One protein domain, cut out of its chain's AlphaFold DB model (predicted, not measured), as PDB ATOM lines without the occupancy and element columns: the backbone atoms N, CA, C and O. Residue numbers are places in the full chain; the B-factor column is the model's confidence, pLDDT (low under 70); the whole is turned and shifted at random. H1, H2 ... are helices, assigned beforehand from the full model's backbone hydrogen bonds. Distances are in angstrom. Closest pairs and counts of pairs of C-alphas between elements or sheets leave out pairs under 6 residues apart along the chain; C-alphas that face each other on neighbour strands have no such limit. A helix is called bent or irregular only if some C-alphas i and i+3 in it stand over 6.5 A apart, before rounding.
ATOM      1  N   SER A   2     -20.255 -14.537  56.390       57.00
ATOM      2  CA  SER A   2     -18.832 -14.207  56.609       57.00
ATOM      3  C   SER A   2     -18.588 -13.168  57.717       57.00
ATOM      4  O   SER A   2     -17.617 -13.298  58.451       57.00
ATOM      5  N   ASP A   3     -19.498 -12.207  57.918       61.34
ATOM      6  CA  ASP A   3     -19.252 -11.050  58.804       61.34
ATOM      7  C   ASP A   3     -19.027 -11.403  60.283       61.34
ATOM      8  O   ASP A   3     -18.258 -10.747  60.989       61.34
ATOM      9  N   VAL A   4     -19.662 -12.472  60.775       70.12
ATOM     10  CA  VAL A   4     -19.525 -12.894  62.181       70.12
ATOM     11  C   VAL A   4     -18.161 -13.545  62.445       70.12
ATOM     12  O   VAL A   4     -17.649 -13.467  63.562       70.12
ATOM     13  N   GLY A   5     -17.565 -14.189  61.435       63.94
ATOM     14  CA  GLY A   5     -16.247 -14.817  61.542       63.94
ATOM     15  C   GLY A   5     -15.121 -13.786  61.559       63.94
ATOM     16  O   GLY A   5     -14.248 -13.839  62.426       63.94
ATOM     17  N   ASP A   6     -15.198 -12.801  60.663       66.06
ATOM     18  CA  ASP A   6     -14.178 -11.758  60.529       66.06
ATOM     19  C   ASP A   6     -14.109 -10.854  61.773       66.06
ATOM     20  O   ASP A   6     -13.023 -10.562  62.278       66.06
ATOM     21  N   SER A   7     -15.261 -10.502  62.358       76.69
ATOM     22  CA  SER A   7     -15.331  -9.700  63.591       76.69
ATOM     23  C   SER A   7     -14.654 -10.381  64.797       76.69
ATOM     24  O   SER A   7     -13.904  -9.750  65.553       76.69
ATOM     25  N   LYS A   8     -14.840 -11.698  64.953       79.31
ATOM     26  CA  LYS A   8     -14.224 -12.472  66.047       79.31
ATOM     27  C   LYS A   8     -12.706 -12.553  65.910       79.31
ATOM     28  O   LYS A   8     -11.997 -12.452  66.911       79.31
ATOM     29  N   MET A   9     -12.203 -12.693  64.685       76.62
ATOM     30  CA  MET A   9     -10.768 -12.799  64.430       76.62
ATOM     31  C   MET A   9     -10.041 -11.469  64.659       76.62
ATOM     32  O   MET A   9      -8.999 -11.452  65.312       76.62
ATOM     33  N   CYS A  10     -10.621 -10.348  64.220       76.81
ATOM     34  CA  CYS A  10     -10.091  -9.014  64.516       76.81
ATOM     35  C   CYS A  10     -10.038  -8.740  66.027       76.81
ATOM     36  O   CYS A  10      -9.038  -8.231  66.529       76.81
ATOM     37  N   THR A  11     -11.081  -9.139  66.763       85.75
ATOM     38  CA  THR A  11     -11.136  -8.986  68.226       85.75
ATOM     39  C   THR A  11     -10.039  -9.795  68.922       85.75
ATOM     40  O   THR A  11      -9.372  -9.285  69.823       85.75
ATOM     41  N   PHE A  12      -9.800 -11.034  68.480       85.44
ATOM     42  CA  PHE A  12      -8.720 -11.872  69.004       85.44
ATOM     43  C   PHE A  12      -7.338 -11.254  68.754       85.44
ATOM     44  O   PHE A  12      -6.555 -11.112  69.690       85.44
ATOM     45  N   ILE A  13      -7.054 -10.829  67.516       85.25
ATOM     46  CA  ILE A  13      -5.766 -10.212  67.156       85.25
ATOM     47  C   ILE A  13      -5.518  -8.955  67.992       85.25
ATOM     48  O   ILE A  13      -4.422  -8.777  68.524       85.25
ATOM     49  N   TYR A  14      -6.537  -8.108  68.142       88.00
ATOM     50  CA  TYR A  14      -6.449  -6.908  68.966       88.00
ATOM     51  C   TYR A  14      -6.164  -7.247  70.435       88.00
ATOM     52  O   TYR A  14      -5.236  -6.699  71.023       88.00
ATOM     53  N   SER A  15      -6.901  -8.201  71.011       91.69
ATOM     54  CA  SER A  15      -6.714  -8.627  72.401       91.69
ATOM     55  C   SER A  15      -5.307  -9.172  72.663       91.69
ATOM     56  O   SER A  15      -4.674  -8.764  73.638       91.69
ATOM     57  N   VAL A  16      -4.786 -10.032  71.781       88.88
ATOM     58  CA  VAL A  16      -3.426 -10.578  71.913       88.88
ATOM     59  C   VAL A  16      -2.374  -9.482  71.743       88.88
ATOM     60  O   VAL A  16      -1.411  -9.439  72.502       88.88
ATOM     61  N   SER A  17      -2.577  -8.550  70.809       89.00
ATOM     62  CA  SER A  17      -1.662  -7.416  70.619       89.00
ATOM     63  C   SER A  17      -1.588  -6.539  71.872       89.00
ATOM     64  O   SER A  17      -0.497  -6.190  72.318       89.00
ATOM     65  N   CYS A  18      -2.734  -6.236  72.489       93.12
ATOM     66  CA  CYS A  18      -2.787  -5.510  73.758       93.12
ATOM     67  C   CYS A  18      -2.091  -6.274  74.892       93.12
ATOM     68  O   CYS A  18      -1.381  -5.654  75.679       93.12
ATOM     69  N   SER A  19      -2.255  -7.602  74.959       93.50
ATOM     70  CA  SER A  19      -1.560  -8.455  75.936       93.50
ATOM     71  C   SER A  19      -0.038  -8.364  75.791       93.50
ATOM     72  O   SER A  19       0.654  -8.080  76.765       93.50
ATOM     73  N   ILE A  20       0.476  -8.503  74.564       92.38
ATOM     74  CA  ILE A  20       1.911  -8.396  74.261       92.38
ATOM     75  C   ILE A  20       2.451  -7.015  74.663       92.38
ATOM     76  O   ILE A  20       3.497  -6.922  75.303       92.38
ATOM     77  N   ILE A  21       1.738  -5.935  74.328       93.56
ATOM     78  CA  ILE A  21       2.143  -4.570  74.703       93.56
ATOM     79  C   ILE A  21       2.159  -4.407  76.227       93.56
ATOM     80  O   ILE A  21       3.122  -3.867  76.771       93.56
ATOM     81  N   ALA A  22       1.124  -4.884  76.921       95.69
ATOM     82  CA  ALA A  22       1.052  -4.818  78.377       95.69
ATOM     83  C   ALA A  22       2.218  -5.570  79.036       95.69
ATOM     84  O   ALA A  22       2.809  -5.075  79.995       95.69
ATOM     85  N   GLU A  23       2.597  -6.726  78.498       93.81
ATOM     86  CA  GLU A  23       3.715  -7.519  79.002       93.81
ATOM     87  C   GLU A  23       5.079  -6.865  78.723       93.81
ATOM     88  O   GLU A  23       5.937  -6.834  79.606       93.81
ATOM     89  N   ILE A  24       5.266  -6.237  77.556       94.00
ATOM     90  CA  ILE A  24       6.456  -5.417  77.267       94.00
ATOM     91  C   ILE A  24       6.568  -4.259  78.263       94.00
ATOM     92  O   ILE A  24       7.642  -4.032  78.822       94.00
ATOM     93  N   LEU A  25       5.468  -3.542  78.518       94.19
ATOM     94  CA  LEU A  25       5.438  -2.453  79.497       94.19
ATOM     95  C   LEU A  25       5.719  -2.957  80.914       94.19
ATOM     96  O   LEU A  25       6.418  -2.286  81.671       94.19
ATOM     97  N   MET A  26       5.236  -4.149  81.265       92.81
ATOM     98  CA  MET A  26       5.533  -4.792  82.543       92.81
ATOM     99  C   MET A  26       7.029  -5.112  82.676       92.81
ATOM    100  O   MET A  26       7.634  -4.767  83.690       92.81
ATOM    101  N   ILE A  27       7.648  -5.718  81.658       92.50
ATOM    102  CA  ILE A  27       9.090  -6.024  81.643       92.50
ATOM    103  C   ILE A  27       9.925  -4.742  81.689       92.50
ATOM    104  O   ILE A  27      10.929  -4.693  82.406       92.50
ATOM    105  N   PHE A  28       9.514  -3.704  80.956       91.56
ATOM    106  CA  PHE A  28      10.135  -2.384  81.027       91.56
ATOM    107  C   PHE A  28      10.027  -1.808  82.439       91.56
ATOM    108  O   PHE A  28      11.026  -1.342  82.979       91.56
ATOM    109  N   GLY A  29       8.850  -1.929  83.060       90.12
ATOM    110  CA  GLY A  29       8.623  -1.637  84.469       90.12
ATOM    111  C   GLY A  29       9.665  -2.327  85.340       90.12
ATOM    112  O   GLY A  29      10.482  -1.640  85.930       90.12
ATOM    113  N   TYR A  30       9.727  -3.659  85.343       88.00
ATOM    114  CA  TYR A  30      10.717  -4.442  86.106       88.00
ATOM    115  C   TYR A  30      12.179  -4.097  85.831       88.00
ATOM    116  O   TYR A  30      12.998  -4.186  86.740       88.00
ATOM    117  N   SER A  31      12.515  -3.702  84.607       86.94
ATOM    118  CA  SER A  31      13.895  -3.374  84.238       86.94
ATOM    119  C   SER A  31      14.276  -1.927  84.578       86.94
ATOM    120  O   SER A  31      15.452  -1.576  84.510       86.94
ATOM    121  N   ASN A  32      13.303  -1.080  84.922       88.00
ATOM    122  CA  ASN A  32      13.535   0.314  85.265       88.00
ATOM    123  C   ASN A  32      14.126   0.439  86.681       88.00
ATOM    124  O   ASN A  32      13.575  -0.093  87.642       88.00
ATOM    125  N   ALA A  88      14.047 -12.939  96.028       84.81
ATOM    126  CA  ALA A  88      14.231 -13.869  94.907       84.81
ATOM    127  C   ALA A  88      12.954 -14.040  94.057       84.81
ATOM    128  O   ALA A  88      13.029 -14.265  92.849       84.81
ATOM    129  N   ALA A  89      11.779 -13.871  94.673       87.44
ATOM    130  CA  ALA A  89      10.490 -13.912  93.996       87.44
ATOM    131  C   ALA A  89      10.342 -12.826  92.916       87.44
ATOM    132  O   ALA A  89       9.746 -13.089  91.874       87.44
ATOM    133  N   MET A  90      10.902 -11.629  93.118       85.25
ATOM    134  CA  MET A  90      10.789 -10.550  92.131       85.25
ATOM    135  C   MET A  90      11.658 -10.817  90.899       85.25
ATOM    136  O   MET A  90      11.204 -10.606  89.776       85.25
ATOM    137  N   TYR A  91      12.871 -11.351  91.086       83.75
ATOM    138  CA  TYR A  91      13.704 -11.799  89.964       83.75
ATOM    139  C   TYR A  91      13.029 -12.927  89.190       83.75
ATOM    140  O   TYR A  91      12.969 -12.890  87.960       83.75
ATOM    141  N   ALA A  92      12.463 -13.903  89.905       89.50
ATOM    142  CA  ALA A  92      11.701 -14.975  89.283       89.50
ATOM    143  C   ALA A  92      10.526 -14.420  88.461       89.50
ATOM    144  O   ALA A  92      10.340 -14.838  87.322       89.50
ATOM    145  N   ALA A  93       9.785 -13.437  88.985       89.69
ATOM    146  CA  ALA A  93       8.683 -12.798  88.269       89.69
ATOM    147  C   ALA A  93       9.138 -12.136  86.955       89.69
ATOM    148  O   ALA A  93       8.500 -12.341  85.923       89.69
ATOM    149  N   LEU A  94      10.266 -11.417  86.958       89.38
ATOM    150  CA  LEU A  94      10.836 -10.824  85.742       89.38
ATOM    151  C   LEU A  94      11.212 -11.894  84.706       89.38
ATOM    152  O   LEU A  94      10.890 -11.760  83.524       89.38
ATOM    153  N   HIS A  95      11.871 -12.972  85.131       89.62
ATOM    154  CA  HIS A  95      12.230 -14.063  84.225       89.62
ATOM    155  C   HIS A  95      10.999 -14.786  83.669       89.62
ATOM    156  O   HIS A  95      10.957 -15.073  82.473       89.62
ATOM    157  N   ILE A  96       9.983 -15.023  84.499       91.69
ATOM    158  CA  ILE A  96       8.714 -15.622  84.076       91.69
ATOM    159  C   ILE A  96       8.021 -14.730  83.042       91.69
ATOM    160  O   ILE A  96       7.636 -15.238  81.994       91.69
ATOM    161  N   ALA A  97       7.932 -13.416  83.274       91.19
ATOM    162  CA  ALA A  97       7.342 -12.474  82.319       91.19
ATOM    163  C   ALA A  97       8.080 -12.480  80.969       91.19
ATOM    164  O   ALA A  97       7.467 -12.511  79.909       91.19
ATOM    165  N   ARG A  98       9.418 -12.535  80.976       90.75
ATOM    166  CA  ARG A  98      10.200 -12.651  79.731       90.75
ATOM    167  C   ARG A  98       9.895 -13.947  78.975       90.75
ATOM    168  O   ARG A  98       9.760 -13.919  77.756       90.75
ATOM    169  N   ILE A  99       9.779 -15.074  79.681       91.19
ATOM    170  CA  ILE A  99       9.445 -16.372  79.071       91.19
ATOM    171  C   ILE A  99       8.023 -16.353  78.501       91.19
ATOM    172  O   ILE A  99       7.811 -16.803  77.373       91.19
ATOM    173  N   LEU A 100       7.062 -15.817  79.253       90.06
ATOM    174  CA  LEU A 100       5.671 -15.701  78.829       90.06
ATOM    175  C   LEU A 100       5.529 -14.821  77.581       90.06
ATOM    176  O   LEU A 100       4.870 -15.256  76.637       90.06
ATOM    177  N   LEU A 101       6.239 -13.691  77.505       92.81
ATOM    178  CA  LEU A 101       6.264 -12.840  76.311       92.81
ATOM    179  C   LEU A 101       6.738 -13.606  75.071       92.81
ATOM    180  O   LEU A 101       6.132 -13.511  74.002       92.81
ATOM    181  N   VAL A 102       7.811 -14.391  75.207       88.69
ATOM    182  CA  VAL A 102       8.324 -15.217  74.105       88.69
ATOM    183  C   VAL A 102       7.279 -16.243  73.686       88.69
ATOM    184  O   VAL A 102       6.980 -16.357  72.500       88.69
ATOM    185  N   LEU A 103       6.675 -16.957  74.637       85.50
ATOM    186  CA  LEU A 103       5.636 -17.943  74.342       85.50
ATOM    187  C   LEU A 103       4.412 -17.310  73.663       85.50
ATOM    188  O   LEU A 103       3.922 -17.865  72.677       85.50
ATOM    189  N   GLN A 104       3.954 -16.137  74.117       88.25
ATOM    190  CA  GLN A 104       2.853 -15.399  73.488       88.25
ATOM    191  C   GLN A 104       3.196 -14.985  72.058       88.25
ATOM    192  O   GLN A 104       2.386 -15.188  71.153       88.25
ATOM    193  N   PHE A 105       4.397 -14.454  71.824       88.50
ATOM    194  CA  PHE A 105       4.830 -14.040  70.491       88.50
ATOM    195  C   PHE A 105       4.929 -15.227  69.521       88.50
ATOM    196  O   PHE A 105       4.486 -15.146  68.371       88.50
ATOM    197  N   MET A 106       5.466 -16.354  69.998       83.25
ATOM    198  CA  MET A 106       5.548 -17.602  69.239       83.25
ATOM    199  C   MET A 106       4.158 -18.133  68.882       83.25
ATOM    200  O   MET A 106       3.903 -18.474  67.725       83.25
ATOM    201  N   TRP A 107       3.242 -18.149  69.852       82.25
ATOM    202  CA  TRP A 107       1.864 -18.581  69.644       82.25
ATOM    203  C   TRP A 107       1.111 -17.669  68.672       82.25
ATOM    204  O   TRP A 107       0.478 -18.145  67.732       82.25
ATOM    205  N   PHE A 108       1.230 -16.352  68.838       85.56
ATOM    206  CA  PHE A 108       0.612 -15.370  67.950       85.56
ATOM    207  C   PHE A 108       1.102 -15.519  66.503       85.56
ATOM    208  O   PHE A 108       0.296 -15.560  65.570       85.56
ATOM    209  N   SER A 109       2.414 -15.690  66.317       83.56
ATOM    210  CA  SER A 109       3.016 -15.940  65.003       83.56
ATOM    211  C   SER A 109       2.500 -17.239  64.381       83.56
ATOM    212  O   SER A 109       2.160 -17.267  63.197       83.56
ATOM    213  N   PHE A 110       2.382 -18.306  65.178       78.69
ATOM    214  CA  PHE A 110       1.802 -19.573  64.739       78.69
ATOM    215  C   PHE A 110       0.344 -19.409  64.284       78.69
ATOM    216  O   PHE A 110      -0.006 -19.864  63.195       78.69
ATOM    217  N   CYS A 111      -0.489 -18.689  65.044       78.19
ATOM    218  CA  CYS A 111      -1.871 -18.403  64.655       78.19
ATOM    219  C   CYS A 111      -1.951 -17.649  63.320       78.19
ATOM    220  O   CYS A 111      -2.734 -18.040  62.455       78.19
ATOM    221  N   ILE A 112      -1.122 -16.617  63.115       80.12
ATOM    222  CA  ILE A 112      -1.067 -15.881  61.842       80.12
ATOM    223  C   ILE A 112      -0.717 -16.825  60.691       80.12
ATOM    224  O   ILE A 112      -1.389 -16.805  59.661       80.12
ATOM    225  N   LEU A 113       0.290 -17.684  60.864       76.12
ATOM    226  CA  LEU A 113       0.700 -18.637  59.833       76.12
ATOM    227  C   LEU A 113      -0.401 -19.645  59.506       76.12
ATOM    228  O   LEU A 113      -0.654 -19.897  58.330       76.12
ATOM    229  N   CYS A 114      -1.100 -20.178  60.510       70.62
ATOM    230  CA  CYS A 114      -2.264 -21.033  60.293       70.62
ATOM    231  C   CYS A 114      -3.371 -20.297  59.524       70.62
ATOM    232  O   CYS A 114      -3.895 -20.836  58.551       70.62
ATOM    233  N   CYS A 115      -3.688 -19.050  59.890       72.25
ATOM    234  CA  CYS A 115      -4.671 -18.234  59.175       72.25
ATOM    235  C   CYS A 115      -4.259 -17.970  57.716       72.25
ATOM    236  O   CYS A 115      -5.089 -18.066  56.809       72.25
ATOM    237  N   CYS A 116      -2.981 -17.668  57.474       74.12
ATOM    238  CA  CYS A 116      -2.430 -17.496  56.132       74.12
ATOM    239  C   CYS A 116      -2.483 -18.800  55.326       74.12
ATOM    240  O   CYS A 116      -2.876 -18.759  54.164       74.12
ATOM    241  N   ASN A 117      -2.155 -19.944  55.936       71.06
ATOM    242  CA  ASN A 117      -2.185 -21.255  55.286       71.06
ATOM    243  C   ASN A 117      -3.603 -21.672  54.887       71.06
ATOM    244  O   ASN A 117      -3.791 -22.117  53.763       71.06
ATOM    245  N   VAL A 118      -4.613 -21.461  55.738       67.56
ATOM    246  CA  VAL A 118      -6.017 -21.762  55.390       67.56
ATOM    247  C   VAL A 118      -6.492 -20.892  54.223       67.56
ATOM    248  O   VAL A 118      -7.129 -21.383  53.292       67.56
ATOM    249  N   LYS A 119      -6.146 -19.596  54.216       69.31
ATOM    250  CA  LYS A 119      -6.458 -18.723  53.073       69.31
ATOM    251  C   LYS A 119      -5.696 -19.133  51.812       69.31
ATOM    252  O   LYS A 119      -6.269 -19.095  50.725       69.31
ATOM    253  N   ALA A 120      -4.439 -19.547  51.953       65.44
ATOM    254  CA  ALA A 120      -3.640 -20.059  50.848       65.44
ATOM    255  C   ALA A 120      -4.208 -21.373  50.300       65.44
ATOM    256  O   ALA A 120      -4.217 -21.552  49.091       65.44
ATOM    257  N   GLU A 121      -4.737 -22.256  51.148       67.38
ATOM    258  CA  GLU A 121      -5.395 -23.499  50.741       67.38
ATOM    259  C   GLU A 121      -6.701 -23.229  49.986       67.38
ATOM    260  O   GLU A 121      -6.940 -23.820  48.933       67.38
ATOM    261  N   LEU A 122      -7.525 -22.291  50.462       69.50
ATOM    262  CA  LEU A 122      -8.732 -21.853  49.753       69.50
ATOM    263  C   LEU A 122      -8.391 -21.257  48.379       69.50
ATOM    264  O   LEU A 122      -9.015 -21.608  47.378       69.50
ATOM    265  N   PHE A 123      -7.351 -20.419  48.312       68.06
ATOM    266  CA  PHE A 123      -6.854 -19.861  47.054       68.06
ATOM    267  C   PHE A 123      -6.270 -20.945  46.134       68.06
ATOM    268  O   PHE A 123      -6.554 -20.973  44.939       68.06
ATOM    269  N   ALA A 124      -5.497 -21.884  46.681       65.69
ATOM    270  CA  ALA A 124      -4.913 -22.994  45.940       65.69
ATOM    271  C   ALA A 124      -5.987 -23.930  45.387       65.69
ATOM    272  O   ALA A 124      -5.873 -24.366  44.250       65.69
ATOM    273  N   ASN A 125      -7.061 -24.200  46.128       70.81
ATOM    274  CA  ASN A 125      -8.181 -24.983  45.615       70.81
ATOM    275  C   ASN A 125      -8.896 -24.283  44.448       70.81
ATOM    276  O   ASN A 125      -9.371 -24.967  43.544       70.81
ATOM    277  N   GLN A 126      -8.904 -22.948  44.420       78.12
ATOM    278  CA  GLN A 126      -9.455 -22.159  43.316       78.12
ATOM    279  C   GLN A 126      -8.501 -22.058  42.104       78.12
ATOM    280  O   GLN A 126      -8.969 -21.989  40.970       78.12
ATOM    281  N   TYR A 127      -7.177 -22.120  42.316       70.56
ATOM    282  CA  TYR A 127      -6.130 -21.972  41.283       70.56
ATOM    283  C   TYR A 127      -5.151 -23.164  41.219       70.56
ATOM    284  O   TYR A 127      -3.947 -23.002  40.995       70.56
ATOM    285  N   LYS A 128      -5.672 -24.383  41.406       62.09
ATOM    286  CA  LYS A 128      -4.921 -25.624  41.704       62.09
ATOM    287  C   LYS A 128      -3.762 -25.941  40.751       62.09
ATOM    288  O   LYS A 128      -2.739 -26.461  41.191       62.09
ATOM    289  N   ASN A 129      -3.881 -25.563  39.478       59.75
ATOM    290  CA  ASN A 129      -2.855 -25.811  38.456       59.75
ATOM    291  C   ASN A 129      -1.668 -24.826  38.499       59.75
ATOM    292  O   ASN A 129      -0.582 -25.179  38.055       59.75
ATOM    293  N   LEU A 130      -1.843 -23.617  39.040       60.19
ATOM    294  CA  LEU A 130      -0.806 -22.571  39.083       60.19
ATOM    295  C   LEU A 130       0.021 -22.615  40.379       60.19
ATOM    296  O   LEU A 130       1.209 -22.299  40.377       60.19
ATOM    297  N   VAL A 131      -0.591 -23.040  41.489       57.22
ATOM    298  CA  VAL A 131       0.030 -23.015  42.827       57.22
ATOM    299  C   VAL A 131       0.974 -24.200  43.073       57.22
ATOM    300  O   VAL A 131       1.989 -24.031  43.751       57.22
ATOM    301  N   MET A 132       0.714 -25.368  42.467       57.62
ATOM    302  CA  MET A 132       1.588 -26.551  42.584       57.62
ATOM    303  C   MET A 132       3.020 -26.304  42.079       57.62
ATOM    304  O   MET A 132       3.944 -26.974  42.530       57.62
ATOM    305  N   TYR A 133       3.227 -25.321  41.195       55.72
ATOM    306  CA  TYR A 133       4.549 -25.004  40.651       55.72
ATOM    307  C   TYR A 133       5.391 -24.096  41.569       55.72
ATOM    308  O   TYR A 133       6.617 -24.129  41.512       55.72
ATOM    309  N   PHE A 134       4.761 -23.304  42.446       55.72
ATOM    310  CA  PHE A 134       5.454 -22.294  43.262       55.72
ATOM    311  C   PHE A 134       5.618 -22.669  44.746       55.72
ATOM    312  O   PHE A 134       6.521 -22.144  45.400       55.72
ATOM    313  N   SER A 135       4.779 -23.555  45.305       49.25
ATOM    314  CA  SER A 135       4.689 -23.721  46.770       49.25
ATOM    315  C   SER A 135       5.671 -24.720  47.403       49.25
ATOM    316  O   SER A 135       5.845 -24.702  48.620       49.25
ATOM    317  N   GLY A 136       6.368 -25.547  46.617       52.53
ATOM    318  CA  GLY A 136       7.212 -26.623  47.153       52.53
ATOM    319  C   GLY A 136       8.538 -26.190  47.796       52.53
ATOM    320  O   GLY A 136       9.003 -26.864  48.710       52.53
ATOM    321  N   SER A 137       9.165 -25.086  47.363       52.41
ATOM    322  CA  SER A 137      10.557 -24.785  47.767       52.41
ATOM    323  C   SER A 137      10.757 -23.520  48.608       52.41
ATOM    324  O   SER A 137      11.798 -23.372  49.243       52.41
ATOM    325  N   THR A 138       9.780 -22.613  48.683       55.97
ATOM    326  CA  THR A 138       9.988 -21.281  49.291       55.97
ATOM    327  C   THR A 138       9.404 -21.120  50.696       55.97
ATOM    328  O   THR A 138       9.972 -20.379  51.501       55.97
ATOM    329  N   GLY A 139       8.318 -21.826  51.031       57.53
ATOM    330  CA  GLY A 139       7.640 -21.688  52.329       57.53
ATOM    331  C   GLY A 139       8.424 -22.278  53.504       57.53
ATOM    332  O   GLY A 139       8.541 -21.652  54.556       57.53
ATOM    333  N   PHE A 140       9.035 -23.447  53.304       56.62
ATOM    334  CA  PHE A 140       9.763 -24.150  54.363       56.62
ATOM    335  C   PHE A 140      11.080 -23.443  54.725       56.62
ATOM    336  O   PHE A 140      11.362 -23.204  55.898       56.62
ATOM    337  N   PHE A 141      11.850 -23.004  53.723       56.97
ATOM    338  CA  PHE A 141      13.125 -22.316  53.951       56.97
ATOM    339  C   PHE A 141      12.957 -20.923  54.566       56.97
ATOM    340  O   PHE A 141      13.731 -20.558  55.449       56.97
ATOM    341  N   ARG A 142      11.933 -20.151  54.174       61.47
ATOM    342  CA  ARG A 142      11.691 -18.827  54.775       61.47
ATOM    343  C   ARG A 142      11.203 -18.912  56.217       61.47
ATOM    344  O   ARG A 142      11.593 -18.069  57.020       61.47
ATOM    345  N   PHE A 143      10.401 -19.924  56.553       65.81
ATOM    346  CA  PHE A 143       9.945 -20.132  57.925       65.81
ATOM    347  C   PHE A 143      11.112 -20.475  58.860       65.81
ATOM    348  O   PHE A 143      11.277 -19.824  59.890       65.81
ATOM    349  N   PHE A 144      11.989 -21.403  58.460       68.00
ATOM    350  CA  PHE A 144      13.185 -21.734  59.242       68.00
ATOM    351  C   PHE A 144      14.157 -20.557  59.365       68.00
ATOM    352  O   PHE A 144      14.688 -20.319  60.448       68.00
ATOM    353  N   PHE A 145      14.360 -19.778  58.297       69.50
ATOM    354  CA  PHE A 145      15.281 -18.640  58.329       69.50
ATOM    355  C   PHE A 145      14.774 -17.502  59.228       69.50
ATOM    356  O   PHE A 145      15.543 -16.941  60.009       69.50
ATOM    357  N   HIS A 146      13.472 -17.191  59.181       71.56
ATOM    358  CA  HIS A 146      12.882 -16.195  60.076       71.56
ATOM    359  C   HIS A 146      12.840 -16.667  61.527       71.56
ATOM    360  O   HIS A 146      13.175 -15.885  62.411       71.56
ATOM    361  N   PHE A 147      12.506 -17.935  61.775       74.75
ATOM    362  CA  PHE A 147      12.541 -18.514  63.116       74.75
ATOM    363  C   PHE A 147      13.952 -18.438  63.713       74.75
ATOM    364  O   PHE A 147      14.134 -17.954  64.828       74.75
ATOM    365  N   PHE A 148      14.970 -18.825  62.940       73.69
ATOM    366  CA  PHE A 148      16.363 -18.778  63.380       73.69
ATOM    367  C   PHE A 148      16.842 -17.339  63.626       73.69
ATOM    368  O   PHE A 148      17.448 -17.058  64.658       73.69
ATOM    369  N   SER A 149      16.506 -16.398  62.736       73.75
ATOM    370  CA  SER A 149      16.831 -14.976  62.919       73.75
ATOM    371  C   SER A 149      16.153 -14.378  64.157       73.75
ATOM    372  O   SER A 149      16.750 -13.543  64.844       73.75
ATOM    373  N   LEU A 150      14.921 -14.797  64.460       68.62
ATOM    374  CA  LEU A 150      14.181 -14.344  65.635       68.62
ATOM    375  C   LEU A 150      14.797 -14.908  66.919       68.62
ATOM    376  O   LEU A 150      15.047 -14.143  67.846       68.62
ATOM    377  N   CYS A 151      15.138 -16.202  66.943       71.88
ATOM    378  CA  CYS A 151      15.850 -16.830  68.055       71.88
ATOM    379  C   CYS A 151      17.197 -16.154  68.329       71.88
ATOM    380  O   CYS A 151      17.493 -15.867  69.483       71.88
ATOM    381  N   VAL A 152      17.987 -15.839  67.297       71.00
ATOM    382  CA  VAL A 152      19.279 -15.143  67.454       71.00
ATOM    383  C   VAL A 152      19.089 -13.721  67.991       71.00
ATOM    384  O   VAL A 152      19.845 -13.287  68.859       71.00
ATOM    385  N   SER A 153      18.066 -13.003  67.526       69.75
ATOM    386  CA  SER A 153      17.779 -11.634  67.983       69.75
ATOM    387  C   SER A 153      17.283 -11.608  69.430       69.75
ATOM    388  O   SER A 153      17.703 -10.756  70.209       69.75
ATOM    389  N   LEU A 154      16.455 -12.585  69.811       56.22
ATOM    390  CA  LEU A 154      16.005 -12.803  71.184       56.22
ATOM    391  C   LEU A 154      17.156 -13.208  72.102       56.22
ATOM    392  O   LEU A 154      17.286 -12.637  73.178       56.22
ATOM    393  N   LEU A 155      18.034 -14.115  71.667       61.19
ATOM    394  CA  LEU A 155      19.232 -14.475  72.429       61.19
ATOM    395  C   LEU A 155      20.099 -13.233  72.671       61.19
ATOM    396  O   LEU A 155      20.580 -13.001  73.773       61.19
ATOM    397  N   ARG A 156      20.252 -12.379  71.658       58.16
ATOM    398  CA  ARG A 156      21.024 -11.144  71.785       58.16
ATOM    399  C   ARG A 156      20.370 -10.151  72.748       58.16
ATOM    400  O   ARG A 156      21.068  -9.544  73.545       58.16
ATOM    401  N   MET A 157      19.046 -10.028  72.732       54.25
ATOM    402  CA  MET A 157      18.317  -9.184  73.686       54.25
ATOM    403  C   MET A 157      18.355  -9.732  75.120       54.25
ATOM    404  O   MET A 157      18.366  -8.960  76.067       54.25
ATOM    405  N   VAL A 158      18.388 -11.056  75.287       50.94
ATOM    406  CA  VAL A 158      18.404 -11.709  76.604       50.94
ATOM    407  C   VAL A 158      19.802 -11.721  77.230       50.94
ATOM    408  O   VAL A 158      19.905 -11.647  78.451       50.94
ATOM    409  N   PHE A 159      20.867 -11.798  76.424       48.22
ATOM    410  CA  PHE A 159      22.243 -11.969  76.913       48.22
ATOM    411  C   PHE A 159      23.167 -10.754  76.728       48.22
ATOM    412  O   PHE A 159      24.240 -10.747  77.323       48.22
ATOM    413  N   PHE A 160      22.806  -9.746  75.921       46.06
ATOM    414  CA  PHE A 160      23.706  -8.626  75.581       46.06
ATOM    415  C   PHE A 160      23.182  -7.219  75.910       46.06
ATOM    416  O   PHE A 160      23.756  -6.241  75.433       46.06
ATOM    417  N   THR A 161      22.148  -7.071  76.735       44.56
ATOM    418  CA  THR A 161      21.894  -5.774  77.387       44.56
ATOM    419  C   THR A 161      22.604  -5.752  78.742       44.56
ATOM    420  O   THR A 161      22.253  -6.599  79.568       44.56
ATOM    421  N   PRO A 162      23.612  -4.874  78.939       48.56
ATOM    422  CA  PRO A 162      24.286  -4.702  80.224       48.56
ATOM    423  C   PRO A 162      23.327  -4.206  81.307       48.56
ATOM    424  O   PRO A 162      22.329  -3.531  80.954       48.56
TER     425      PRO A 162
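This is residues 2 to 32 and 88 to 162 of the 162 residues of an uncharacterized protein of Ancylostoma caninum (UniProt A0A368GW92). Three long helices lie in one flat, loose layer: H2 runs through the middle, H1 makes a narrow V with it on one side, and H4 folds back along its other side across a gap. The V closes where the last part of H1 meets the first part of H2, and the short H3 makes the turn from H2 to H4. The printed part has 106 residues, with four named helices in the order H1, H2, H3, H4 and no named strand: all helix. The whole is loose, with a radius of gyration of the C-alphas of 18.4 A, and spans 59 by 35 by 17 A.

Start with H1, residues 3 to 31, and look for H2, residues 88 to 126: they touch, the closest C-alphas being those of Tyr 30 and Leu 94, 6.4 A apart. H2 touches H1 with residues 94 to 108 alone. Their lines stand at a shallow tilt of 26 degrees, opposite ways. H3, residues 128 to 131, is close to H2 but not clearly touching; the closest C-alphas, of Ala 124 and Val 131, are 5.8 A apart. H4, residues 135 to 159, is near H2, with 8 pairs of C-alphas within 10 A, and meets H3 only through their link. H1 is apart from H3 and H4. Every O i to N i+4 pair is within hydrogen-bond range in H2, against 24 of 25 in H1 and 18 of 21 in H4; H3 is too short for such a pair.

Find C-alpha 3 at (-19.252, -11.050, 58.804); from there H1 runs 42.5 A to C-alpha 31. H2 starts at C-alpha 88, (14.231, -13.869, 94.907), and is 57.4 A long. After the four residues of H3, H4 runs 36.8 A to C-alpha 159 at (22.243, -11.969, 76.913). H4 is irregular: C-alphas 136 and 139 are 7.2 A apart.

The two C-alphas farthest apart, of Ala 88 and Asn 129, are 60.2 A apart. Residues 33 to 87 are not printed, and C-alphas 32 and 88 are 17.2 A apart across the cut. The links H2 to H3 and H3 to H4 are tight. Mean pLDDT of the printed part is 75.0; 40 residues are under 70, among them 128 to 145 and 153 to 162.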